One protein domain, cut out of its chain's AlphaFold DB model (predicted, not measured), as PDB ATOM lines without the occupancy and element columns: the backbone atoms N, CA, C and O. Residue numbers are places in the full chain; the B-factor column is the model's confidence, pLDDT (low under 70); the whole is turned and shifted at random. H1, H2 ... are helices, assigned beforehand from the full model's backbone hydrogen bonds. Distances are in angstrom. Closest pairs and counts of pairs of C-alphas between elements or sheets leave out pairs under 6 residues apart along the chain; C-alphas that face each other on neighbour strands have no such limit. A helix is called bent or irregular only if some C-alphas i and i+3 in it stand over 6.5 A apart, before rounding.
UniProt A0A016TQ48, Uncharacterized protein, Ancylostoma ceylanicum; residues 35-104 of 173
ATOM      1  N   ILE A  35      36.863  17.118  44.715       89.31
ATOM      2  CA  ILE A  35      37.004  18.257  43.807       89.31
ATOM      3  C   ILE A  35      37.252  17.697  42.413       89.31
ATOM      4  O   ILE A  35      38.114  16.837  42.236       89.31
ATOM      5  N   SER A  36      36.498  18.171  41.425       90.94
ATOM      6  CA  SER A  36      36.653  17.715  40.048       90.94
ATOM      7  C   SER A  36      37.989  18.176  39.457       90.94
ATOM      8  O   SER A  36      38.522  19.233  39.808       90.94
ATOM      9  N   SER A  37      38.516  17.420  38.491       91.25
ATOM     10  CA  SER A  37      39.722  17.800  37.739       91.25
ATOM     11  C   SER A  37      39.586  19.181  37.085       91.25
ATOM     12  O   SER A  37      40.540  19.958  37.069       91.25
ATOM     13  N   SER A  38      38.378  19.530  36.626       93.19
ATOM     14  CA  SER A  38      38.075  20.845  36.058       93.19
ATOM     15  C   SER A  38      38.249  21.982  37.077       93.19
ATOM     16  O   SER A  38      38.873  23.000  36.778       93.19
ATOM     17  N   THR A  39      37.768  21.795  38.309       94.31
ATOM     18  CA  THR A  39      37.912  22.776  39.391       94.31
ATOM     19  C   THR A  39      39.361  22.869  39.860       94.31
ATOM     20  O   THR A  39      39.849  23.968  40.127       94.31
ATOM     21  N   LEU A  40      40.088  21.748  39.891       93.62
ATOM     22  CA  LEU A  40      41.527  21.743  40.167       93.62
ATOM     23  C   LEU A  40      42.308  22.547  39.121       93.62
ATOM     24  O   LEU A  40      43.184  23.328  39.494       93.62
ATOM     25  N   ALA A  41      41.956  22.437  37.837       95.06
ATOM     26  CA  ALA A  41      42.569  23.241  36.780       95.06
ATOM     27  C   ALA A  41      42.315  24.748  36.976       95.06
ATOM     28  O   ALA A  41      43.240  25.550  36.844       95.06
ATOM     29  N   LEU A  42      41.098  25.145  37.371       96.00
ATOM     30  CA  LEU A  42      40.777  26.544  37.691       96.00
ATOM     31  C   LEU A  42      41.569  27.064  38.900       96.00
ATOM     32  O   LEU A  42      42.093  28.181  38.872       96.00
ATOM     33  N   LEU A  43      41.703  26.251  39.951       94.69
ATOM     34  CA  LEU A  43      42.524  26.583  41.117       94.69
ATOM     35  C   LEU A  43      44.006  26.699  40.757       94.69
ATOM     36  O   LEU A  43      44.682  27.602  41.256       94.69
ATOM     37  N   GLY A  44      44.487  25.828  39.868       94.94
ATOM     38  CA  GLY A  44      45.816  25.905  39.277       94.94
ATOM     39  C   GLY A  44      46.012  27.219  38.529       94.94
ATOM     40  O   GLY A  44      46.946  27.956  38.836       94.94
ATOM     41  N   LYS A  45      45.088  27.581  37.631       94.62
ATOM     42  CA  LYS A  45      45.123  28.863  36.910       94.62
ATOM     43  C   LYS A  45      45.149  30.050  37.875       94.62
ATOM     44  O   LYS A  45      45.960  30.952  37.709       94.62
ATOM     45  N   ARG A  46      44.328  30.022  38.932       95.62
ATOM     46  CA  ARG A  46      44.294  31.080  39.956       95.62
ATOM     47  C   ARG A  46      45.616  31.198  40.718       95.62
ATOM     48  O   ARG A  46      45.998  32.302  41.076       95.62
ATOM     49  N   ARG A  47      46.291  30.077  41.002       93.88
ATOM     50  CA  ARG A  47      47.570  30.060  41.734       93.88
ATOM     51  C   ARG A  47      48.693  30.745  40.949       93.88
ATOM     52  O   ARG A  47      49.530  31.382  41.572       93.88
ATOM     53  N   HIS A  48      48.706  30.598  39.627       93.50
ATOM     54  CA  HIS A  48      49.785  31.100  38.768       93.50
ATOM     55  C   HIS A  48      49.474  32.459  38.123       93.50
ATOM     56  O   HIS A  48      50.331  33.029  37.458       93.50
ATOM     57  N   MET A  49      48.256  32.979  38.290       93.25
ATOM     58  CA  MET A  49      47.862  34.281  37.757       93.25
ATOM     59  C   MET A  49      48.379  35.408  38.651       93.25
ATOM     60  O   MET A  49      48.105  35.424  39.853       93.25
ATOM     61  N   ASP A  50      49.062  36.381  38.049       92.31
ATOM     62  CA  ASP A  50      49.449  37.603  38.746       92.31
ATOM     63  C   ASP A  50      48.209  38.446  39.071       92.31
ATOM     64  O   ASP A  50      47.450  38.864  38.191       92.31
ATOM     65  N   ARG A  51      48.016  38.688  40.368       91.19
ATOM     66  CA  ARG A  51      46.892  39.435  40.922       91.19
ATOM     67  C   ARG A  51      46.969  40.930  40.617       91.19
ATOM     68  O   ARG A  51      45.915  41.552  40.512       91.19
ATOM     69  N   GLN A  52      48.169  41.506  40.538       88.31
ATOM     70  CA  GLN A  52      48.333  42.947  40.334       88.31
ATOM     71  C   GLN A  52      48.154  43.312  38.864       88.31
ATOM     72  O   GLN A  52      47.374  44.210  38.558       88.31
ATOM     73  N   ALA A  53      48.782  42.556  37.961       91.06
ATOM     74  CA  ALA A  53      48.631  42.764  36.524       91.06
ATOM     75  C   ALA A  53      47.204  42.470  36.018       91.06
ATOM     76  O   ALA A  53      46.715  43.161  35.131       91.06
ATOM     77  N   ASN A  54      46.506  41.484  36.602       92.06
ATOM     78  CA  ASN A  54      45.216  40.994  36.092       92.06
ATOM     79  C   ASN A  54      44.086  41.079  37.132       92.06
ATOM     80  O   ASN A  54      43.345  40.116  37.334       92.06
ATOM     81  N   HIS A  55      43.928  42.215  37.821       92.50
ATOM     82  CA  HIS A  55      42.982  42.338  38.943       92.50
ATOM     83  C   HIS A  55      41.543  41.908  38.584       92.50
ATOM     84  O   HIS A  55      40.908  41.170  39.348       92.50
ATOM     85  N   VAL A  56      40.992  42.382  37.464       95.31
ATOM     86  CA  VAL A  56      39.592  42.099  37.089       95.31
ATOM     87  C   VAL A  56      39.409  40.617  36.764       95.31
ATOM     88  O   VAL A  56      38.521  39.966  37.318       95.31
ATOM     89  N   GLU A  57      40.292  40.055  35.939       95.00
ATOM     90  CA  GLU A  57      40.261  38.634  35.585       95.00
ATOM     91  C   GLU A  57      40.456  37.740  36.809       95.00
ATOM     92  O   GLU A  57      39.749  36.744  36.973       95.00
ATOM     93  N   PHE A  58      41.352  38.128  37.718       95.75
ATOM     94  CA  PHE A  58      41.574  37.423  38.971       95.75
ATOM     95  C   PHE A  58      40.312  37.419  39.838       95.75
ATOM     96  O   PHE A  58      39.974  36.391  40.426       95.75
ATOM     97  N   ALA A  59      39.583  38.537  39.917       95.69
ATOM     98  CA  ALA A  59      38.336  38.618  40.675       95.69
ATOM     99  C   ALA A  59      37.255  37.691  40.095       95.69
ATOM    100  O   ALA A  59      36.619  36.940  40.844       95.69
ATOM    101  N   VAL A  60      37.096  37.686  38.767       97.19
ATOM    102  CA  VAL A  60      36.164  36.795  38.056       97.19
ATOM    103  C   VAL A  60      36.549  35.331  38.264       97.19
ATOM    104  O   VAL A  60      35.715  34.525  38.682       97.19
ATOM    105  N   LEU A  61      37.823  34.987  38.060       96.06
ATOM    106  CA  LEU A  61      38.334  33.631  38.244       96.06
ATOM    107  C   LEU A  61      38.179  33.168  39.695       96.06
ATOM    108  O   LEU A  61      37.766  32.041  39.948       96.06
ATOM    109  N   ASN A  62      38.452  34.034  40.669       95.62
ATOM    110  CA  ASN A  62      38.288  33.711  42.080       95.62
ATOM    111  C   ASN A  62      36.818  33.460  42.449       95.62
ATOM    112  O   ASN A  62      36.537  32.535  43.216       95.62
ATOM    113  N   ARG A  63      35.879  34.234  41.889       97.06
ATOM    114  CA  ARG A  63      34.438  33.982  42.046       97.06
ATOM    115  C   ARG A  63      34.055  32.627  41.452       97.06
ATOM    116  O   ARG A  63      33.406  31.839  42.136       97.06
ATOM    117  N   LEU A  64      34.518  32.334  40.237       97.31
ATOM    118  CA  LEU A  64      34.266  31.062  39.564       97.31
ATOM    119  C   LEU A  64      34.832  29.872  40.358       97.31
ATOM    120  O   LEU A  64      34.125  28.892  40.571       97.31
ATOM    121  N   CYS A  65      36.064  29.969  40.865       95.94
ATOM    122  CA  CYS A  65      36.672  28.931  41.701       95.94
ATOM    123  C   CYS A  65      35.842  28.648  42.959       95.94
ATOM    124  O   CYS A  65      35.626  27.488  43.298       95.94
ATOM    125  N   ARG A  66      35.363  29.691  43.653       95.56
ATOM    126  CA  ARG A  66      34.514  29.524  44.846       95.56
ATOM    127  C   ARG A  66      33.190  28.849  44.508       95.56
ATOM    128  O   ARG A  66      32.768  27.963  45.243       95.56
ATOM    129  N   GLN A  67      32.566  29.253  43.403       97.06
ATOM    130  CA  GLN A  67      31.319  28.657  42.938       97.06
ATOM    131  C   GLN A  67      31.504  27.169  42.616       97.06
ATOM    132  O   GLN A  67      30.802  26.333  43.178       97.06
ATOM    133  N   ARG A  68      32.500  26.826  41.791       96.25
ATOM    134  CA  ARG A  68      32.778  25.433  41.409       96.25
ATOM    135  C   ARG A  68      33.156  24.555  42.599       96.25
ATOM    136  O   ARG A  68      32.725  23.412  42.671       96.25
ATOM    137  N   LEU A  69      33.897  25.093  43.567       93.31
ATOM    138  CA  LEU A  69      34.186  24.383  44.815       93.31
ATOM    139  C   LEU A  69      32.925  24.095  45.637       93.31
ATOM    140  O   LEU A  69      32.798  23.007  46.194       93.31
ATOM    141  N   ALA A  70      31.999  25.052  45.729       92.81
ATOM    142  CA  ALA A  70      30.737  24.846  46.433       92.81
ATOM    143  C   ALA A  70      29.874  23.777  45.741       92.81
ATOM    144  O   ALA A  70      29.311  22.913  46.415       92.81
ATOM    145  N   GLU A  71      29.816  23.805  44.408       94.44
ATOM    146  CA  GLU A  71      29.119  22.807  43.590       94.44
ATOM    147  C   GLU A  71      29.729  21.408  43.763       94.44
ATOM    148  O   GLU A  71      29.004  20.459  44.064       94.44
ATOM    149  N   ASP A  72      31.053  21.279  43.658       93.38
ATOM    150  CA  ASP A  72      31.761  20.009  43.844       93.38
ATOM    151  C   ASP A  72      31.534  19.437  45.253       93.38
ATOM    152  O   ASP A  72      31.210  18.257  45.401       93.38
ATOM    153  N   HIS A  73      31.596  20.273  46.297       89.88
ATOM    154  CA  HIS A  73      31.279  19.847  47.662       89.88
ATOM    155  C   HIS A  73      29.829  19.377  47.814       89.88
ATOM    156  O   HIS A  73      29.586  18.335  48.430       89.88
ATOM    157  N   ALA A  74      28.860  20.109  47.259       92.00
ATOM    158  CA  ALA A  74      27.454  19.720  47.318       92.00
ATOM    159  C   ALA A  74      27.205  18.396  46.578       92.00
ATOM    160  O   ALA A  74      26.498  17.520  47.082       92.00
ATOM    161  N   ASN A  75      27.825  18.220  45.410       92.56
ATOM    162  CA  ASN A  75      27.742  16.997  44.621       92.56
ATOM    163  C   ASN A  75      28.383  15.811  45.348       92.56
ATOM    164  O   ASN A  75      27.792  14.732  45.385       92.56
ATOM    165  N   PHE A  76      29.535  16.014  45.991       90.06
ATOM    166  CA  PHE A  76      30.190  14.992  46.805       90.06
ATOM    167  C   PHE A  76      29.309  14.548  47.979       90.06
ATOM    168  O   PHE A  76      29.093  13.350  48.166       90.06
ATOM    169  N   VAL A  77      28.747  15.498  48.737       89.94
ATOM    170  CA  VAL A  77      27.815  15.205  49.840       89.94
ATOM    171  C   VAL A  77      26.608  14.420  49.328       89.94
ATOM    172  O   VAL A  77      26.268  13.381  49.896       89.94
ATOM    173  N   ARG A  78      25.990  14.870  48.228       91.88
ATOM    174  CA  ARG A  78      24.834  14.199  47.620       91.88
ATOM    175  C   ARG A  78      25.175  12.770  47.200       91.88
ATOM    176  O   ARG A  78      24.473  11.844  47.591       91.88
ATOM    177  N   SER A  79      26.260  12.583  46.450       90.75
ATOM    178  CA  SER A  79      26.690  11.269  45.965       90.75
ATOM    179  C   SER A  79      26.998  10.312  47.112       90.75
ATOM    180  O   SER A  79      26.621   9.146  47.046       90.75
ATOM    181  N   ARG A  80      27.662  10.792  48.169       89.06
ATOM    182  CA  ARG A  80      28.015   9.971  49.330       89.06
ATOM    183  C   ARG A  80      26.779   9.525  50.110       89.06
ATOM    184  O   ARG A  80      26.699   8.370  50.512       89.06
ATOM    185  N   LEU A  81      25.802  10.414  50.299       91.06
ATOM    186  CA  LEU A  81      24.547  10.068  50.973       91.06
ATOM    187  C   LEU A  81      23.688   9.102  50.145       91.06
ATOM    188  O   LEU A  81      23.091   8.193  50.717       91.06
ATOM    189  N   LEU A  82      23.653   9.261  48.817       92.81
ATOM    190  CA  LEU A  82      22.971   8.318  47.922       92.81
ATOM    191  C   LEU A  82      23.619   6.929  47.966       92.81
ATOM    192  O   LEU A  82      22.920   5.933  48.129       92.81
ATOM    193  N   ASP A  83      24.950   6.859  47.899       90.00
ATOM    194  CA  ASP A  83      25.687   5.597  48.021       90.00
ATOM    195  C   ASP A  83      25.441   4.915  49.376       90.00
ATOM    196  O   ASP A  83      25.222   3.705  49.447       90.00
ATOM    197  N   ALA A  84      25.403   5.693  50.459       91.19
ATOM    198  CA  ALA A  84      25.068   5.187  51.784       91.19
ATOM    199  C   ALA A  84      23.647   4.609  51.844       91.19
ATOM    200  O   ALA A  84      23.464   3.522  52.390       91.19
ATOM    201  N   ALA A  85      22.666   5.292  51.244       93.06
ATOM    202  CA  ALA A  85      21.294   4.803  51.161       93.06
ATOM    203  C   ALA A  85      21.212   3.487  50.370       93.06
ATOM    204  O   ALA A  85      20.632   2.516  50.857       93.06
ATOM    205  N   HIS A  86      21.854   3.415  49.199       93.56
ATOM    206  CA  HIS A  86      21.890   2.201  48.376       93.56
ATOM    207  C   HIS A  86      22.548   1.023  49.102       93.56
ATOM    208  O   HIS A  86      22.063  -0.104  49.037       93.56
ATOM    209  N   ARG A  87      23.624   1.287  49.848       91.19
ATOM    210  CA  ARG A  87      24.358   0.280  50.627       91.19
ATOM    211  C   ARG A  87      23.744   0.013  52.007       91.19
ATOM    212  O   ARG A  87      24.365  -0.675  52.811       91.19
ATOM    213  N   LYS A  88      22.554   0.560  52.302       92.06
ATOM    214  CA  LYS A  88      21.848   0.440  53.595       92.06
ATOM    215  C   LYS A  88      22.724   0.816  54.803       92.06
ATOM    216  O   LYS A  88      22.575   0.269  55.894       92.06
ATOM    217  N   ARG A  89      23.650   1.759  54.610       90.50
ATOM    218  CA  ARG A  89      24.518   2.303  55.660       90.50
ATOM    219  C   ARG A  89      23.793   3.400  56.436       90.50
ATOM    220  O   ARG A  89      22.873   4.046  55.937       90.50
ATOM    221  N   SER A  90      24.220   3.639  57.675       91.06
ATOM    222  CA  SER A  90      23.604   4.658  58.529       91.06
ATOM    223  C   SER A  90      23.848   6.071  57.988       91.06
ATOM    224  O   SER A  90      24.954   6.608  58.084       91.06
ATOM    225  N   LEU A  91      22.787   6.717  57.496       91.12
ATOM    226  CA  LEU A  91      22.831   8.110  57.032       91.12
ATOM    227  C   LEU A  91      23.266   9.082  58.138       91.12
ATOM    228  O   LEU A  91      23.908  10.092  57.855       91.12
ATOM    229  N   LYS A  92      22.939   8.779  59.401       92.12
ATOM    230  CA  LYS A  92      23.361   9.579  60.560       92.12
ATOM    231  C   LYS A  92      24.883   9.567  60.706       92.12
ATOM    232  O   LYS A  92      25.480  10.624  60.888       92.12
ATOM    233  N   MET A  93      25.497   8.388  60.598       88.19
ATOM    234  CA  MET A  93      26.950   8.239  60.707       88.19
ATOM    235  C   MET A  93      27.668   8.904  59.530       88.19
ATOM    236  O   MET A  93      28.649   9.607  59.740       88.19
ATOM    237  N   GLU A  94      27.141   8.774  58.313       88.50
ATOM    238  CA  GLU A  94      27.737   9.409  57.129       88.50
ATOM    239  C   GLU A  94      27.643  10.939  57.161       88.50
ATOM    240  O   GLU A  94      28.611  11.623  56.831       88.50
ATOM    241  N   LYS A  95      26.515  11.498  57.624       86.69
ATOM    242  CA  LYS A  95      26.391  12.946  57.866       86.69
ATOM    243  C   LYS A  95      27.387  13.431  58.916       86.69
ATOM    244  O   LYS A  95      28.018  14.463  58.713       86.69
ATOM    245  N   ARG A  96      27.551  12.685  60.013       86.94
ATOM    246  CA  ARG A  96      28.527  13.008  61.060       86.94
ATOM    247  C   ARG A  96      29.954  12.998  60.512       86.94
ATOM    248  O   ARG A  96      30.666  13.976  60.690       86.94
ATOM    249  N   ALA A  97      30.332  11.954  59.780       84.25
ATOM    250  CA  ALA A  97      31.654  11.852  59.169       84.25
ATOM    251  C   ALA A  97      31.916  12.988  58.161       84.25
ATOM    252  O   ALA A  97      33.023  13.515  58.080       84.25
ATOM    253  N   LEU A  98      30.902  13.394  57.387       83.94
ATOM    254  CA  LEU A  98      30.996  14.560  56.506       83.94
ATOM    255  C   LEU A  98      31.275  15.854  57.280       83.94
ATOM    256  O   LEU A  98      32.118  16.632  56.839       83.94
ATOM    257  N   GLU A  99      30.608  16.071  58.413       82.25
ATOM    258  CA  GLU A  99      30.789  17.269  59.239       82.25
ATOM    259  C   GLU A  99      32.136  17.267  59.979       82.25
ATOM    260  O   GLU A  99      32.830  18.279  59.992       82.25
ATOM    261  N   GLU A 100      32.577  16.117  60.495       76.44
ATOM    262  CA  GLU A 100      33.898  15.953  61.120       76.44
ATOM    263  C   GLU A 100      35.032  16.302  60.146       76.44
ATOM    264  O   GLU A 100      35.991  16.972  60.517       76.44
ATOM    265  N   HIS A 101      34.893  15.950  58.866       68.31
ATOM    266  CA  HIS A 101      35.851  16.351  57.835       68.31
ATOM    267  C   HIS A 101      35.806  17.840  57.451       68.31
ATOM    268  O   HIS A 101      36.712  18.290  56.745       68.31
ATOM    269  N   ARG A 102      34.766  18.595  57.834       66.88
ATOM    270  CA  ARG A 102      34.716  20.059  57.640       66.88
ATOM    271  C   ARG A 102      35.461  20.800  58.736       66.88
ATOM    272  O   ARG A 102      35.896  21.930  58.506       66.88
ATOM    273  N   LEU A 103      35.609  20.186  59.906       59.47
ATOM    274  CA  LEU A 103      36.380  20.759  60.992       59.47
ATOM    275  C   LEU A 103      37.854  20.764  60.574       59.47
ATOM    276  O   LEU A 103      38.480  19.721  60.395       59.47
ATOM    277  N   SER A 104      38.406  21.965  60.378       58.81
ATOM    278  CA  SER A 104      39.855  22.135  60.314       58.81
ATOM    279  C   SER A 104      40.428  21.499  61.570       58.81
ATOM    280  O   SER A 104      39.966  21.831  62.662       58.81
TER     281      SER A 104
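This is residues 35 to 104 of the 173 residues of an uncharacterized protein of Ancylostoma ceylanicum (UniProt A0A016TQ48). One long helix, H2, makes the length of a rod-like model, and two shorter helices fold back along it, H1 from the end where H2 begins and H3 from the end where H2 ends. H1 and H3 are apart from each other, and the last residues, 99 to 104, which include the end of H3, stick out free. The printed part has 70 residues with three named helices in the order H1, H2, H3 and no named strand; the class is all helix. The whole is only just loose, close to extended, with a radius of gyration of the C-alphas of 16.3 A, and the C-alphas span 52 by 23 by 15 A along their three main axes.

The longest helix by residues is H2, residues 55 to 86, and it touches both of the other helices. Before it in the chain comes H1, residues 37 to 48, which touches H2 with 9 pairs of C-alphas within 8 A. The closest C-alphas of these two helices are those of Thr 39 and Arg 68, 6.1 A apart. H1 and H2 run opposite ways at a shallow tilt of 29 degrees, and their centres are 12.9 A apart. H2 touches H1 with residues 58 to 69 alone. H1 and H2 form a helical hairpin, two helices that follow each other in the chain, touch and run opposite ways. After H2 in the chain comes H3, residues 91 to 100, which touches H2 with 8 pairs of C-alphas within 8 A. The closest C-alphas of H2 and H3 are those of Ala 84 and Leu 91, 6.4 A apart. These two also run opposite ways, at a shallow tilt of 32 degrees, and they form a second helical hairpin. Their centres are 18.5 A apart. H2 touches H3 with residues 77 to 85 alone. H1 and H3 are apart, with no C-alpha of the one within 8 A of the other. In the backbones of H1, H2 and H3 every pair of O of residue i and N of residue i+4 is within hydrogen-bond range.

H2 has 32 residues, His 55 to His 86, and measures 46.3 A from first to last C-alpha. It begins with C-alpha 55 at (42.982, 42.338, 38.943) and ends with C-alpha 86 at (21.890, 2.201, 48.376). H1 has 12 residues, Ser 37 to His 48, and measures 16.7 A from first to last C-alpha; its C-alpha 37 stands at (39.722, 17.800, 37.739). H3 has 10 residues, Leu 91 to Glu 100, and measures 14.2 A from first to last C-alpha; its C-alpha 100 stands at (33.898, 15.953, 61.120). None of the three helices is bent or irregular.

The two C-alphas farthest apart are those of Ala 53 and Lys 88, 52.9 A; Ala 53 lies in the link between H1 and H2, and Lys 88 in the link between H2 and H3. The link from H1 to H2 has 6 residues and is short, the link from H2 to H3 has 4 residues and is tight, and no link is long. The first and last printed C-alphas, of Ile 35 and Ser 104, are 17.2 A apart. The printed part has no cut, and it begins at residue 35 and ends at residue 104 of a full chain of 173 residues. The mean pLDDT of the printed part is 90.5, with 94 for H1, 94 for H2 and 86 for H3. Four residues are under 70, namely residues 101 to 104, and they belong to the stretch that stands free.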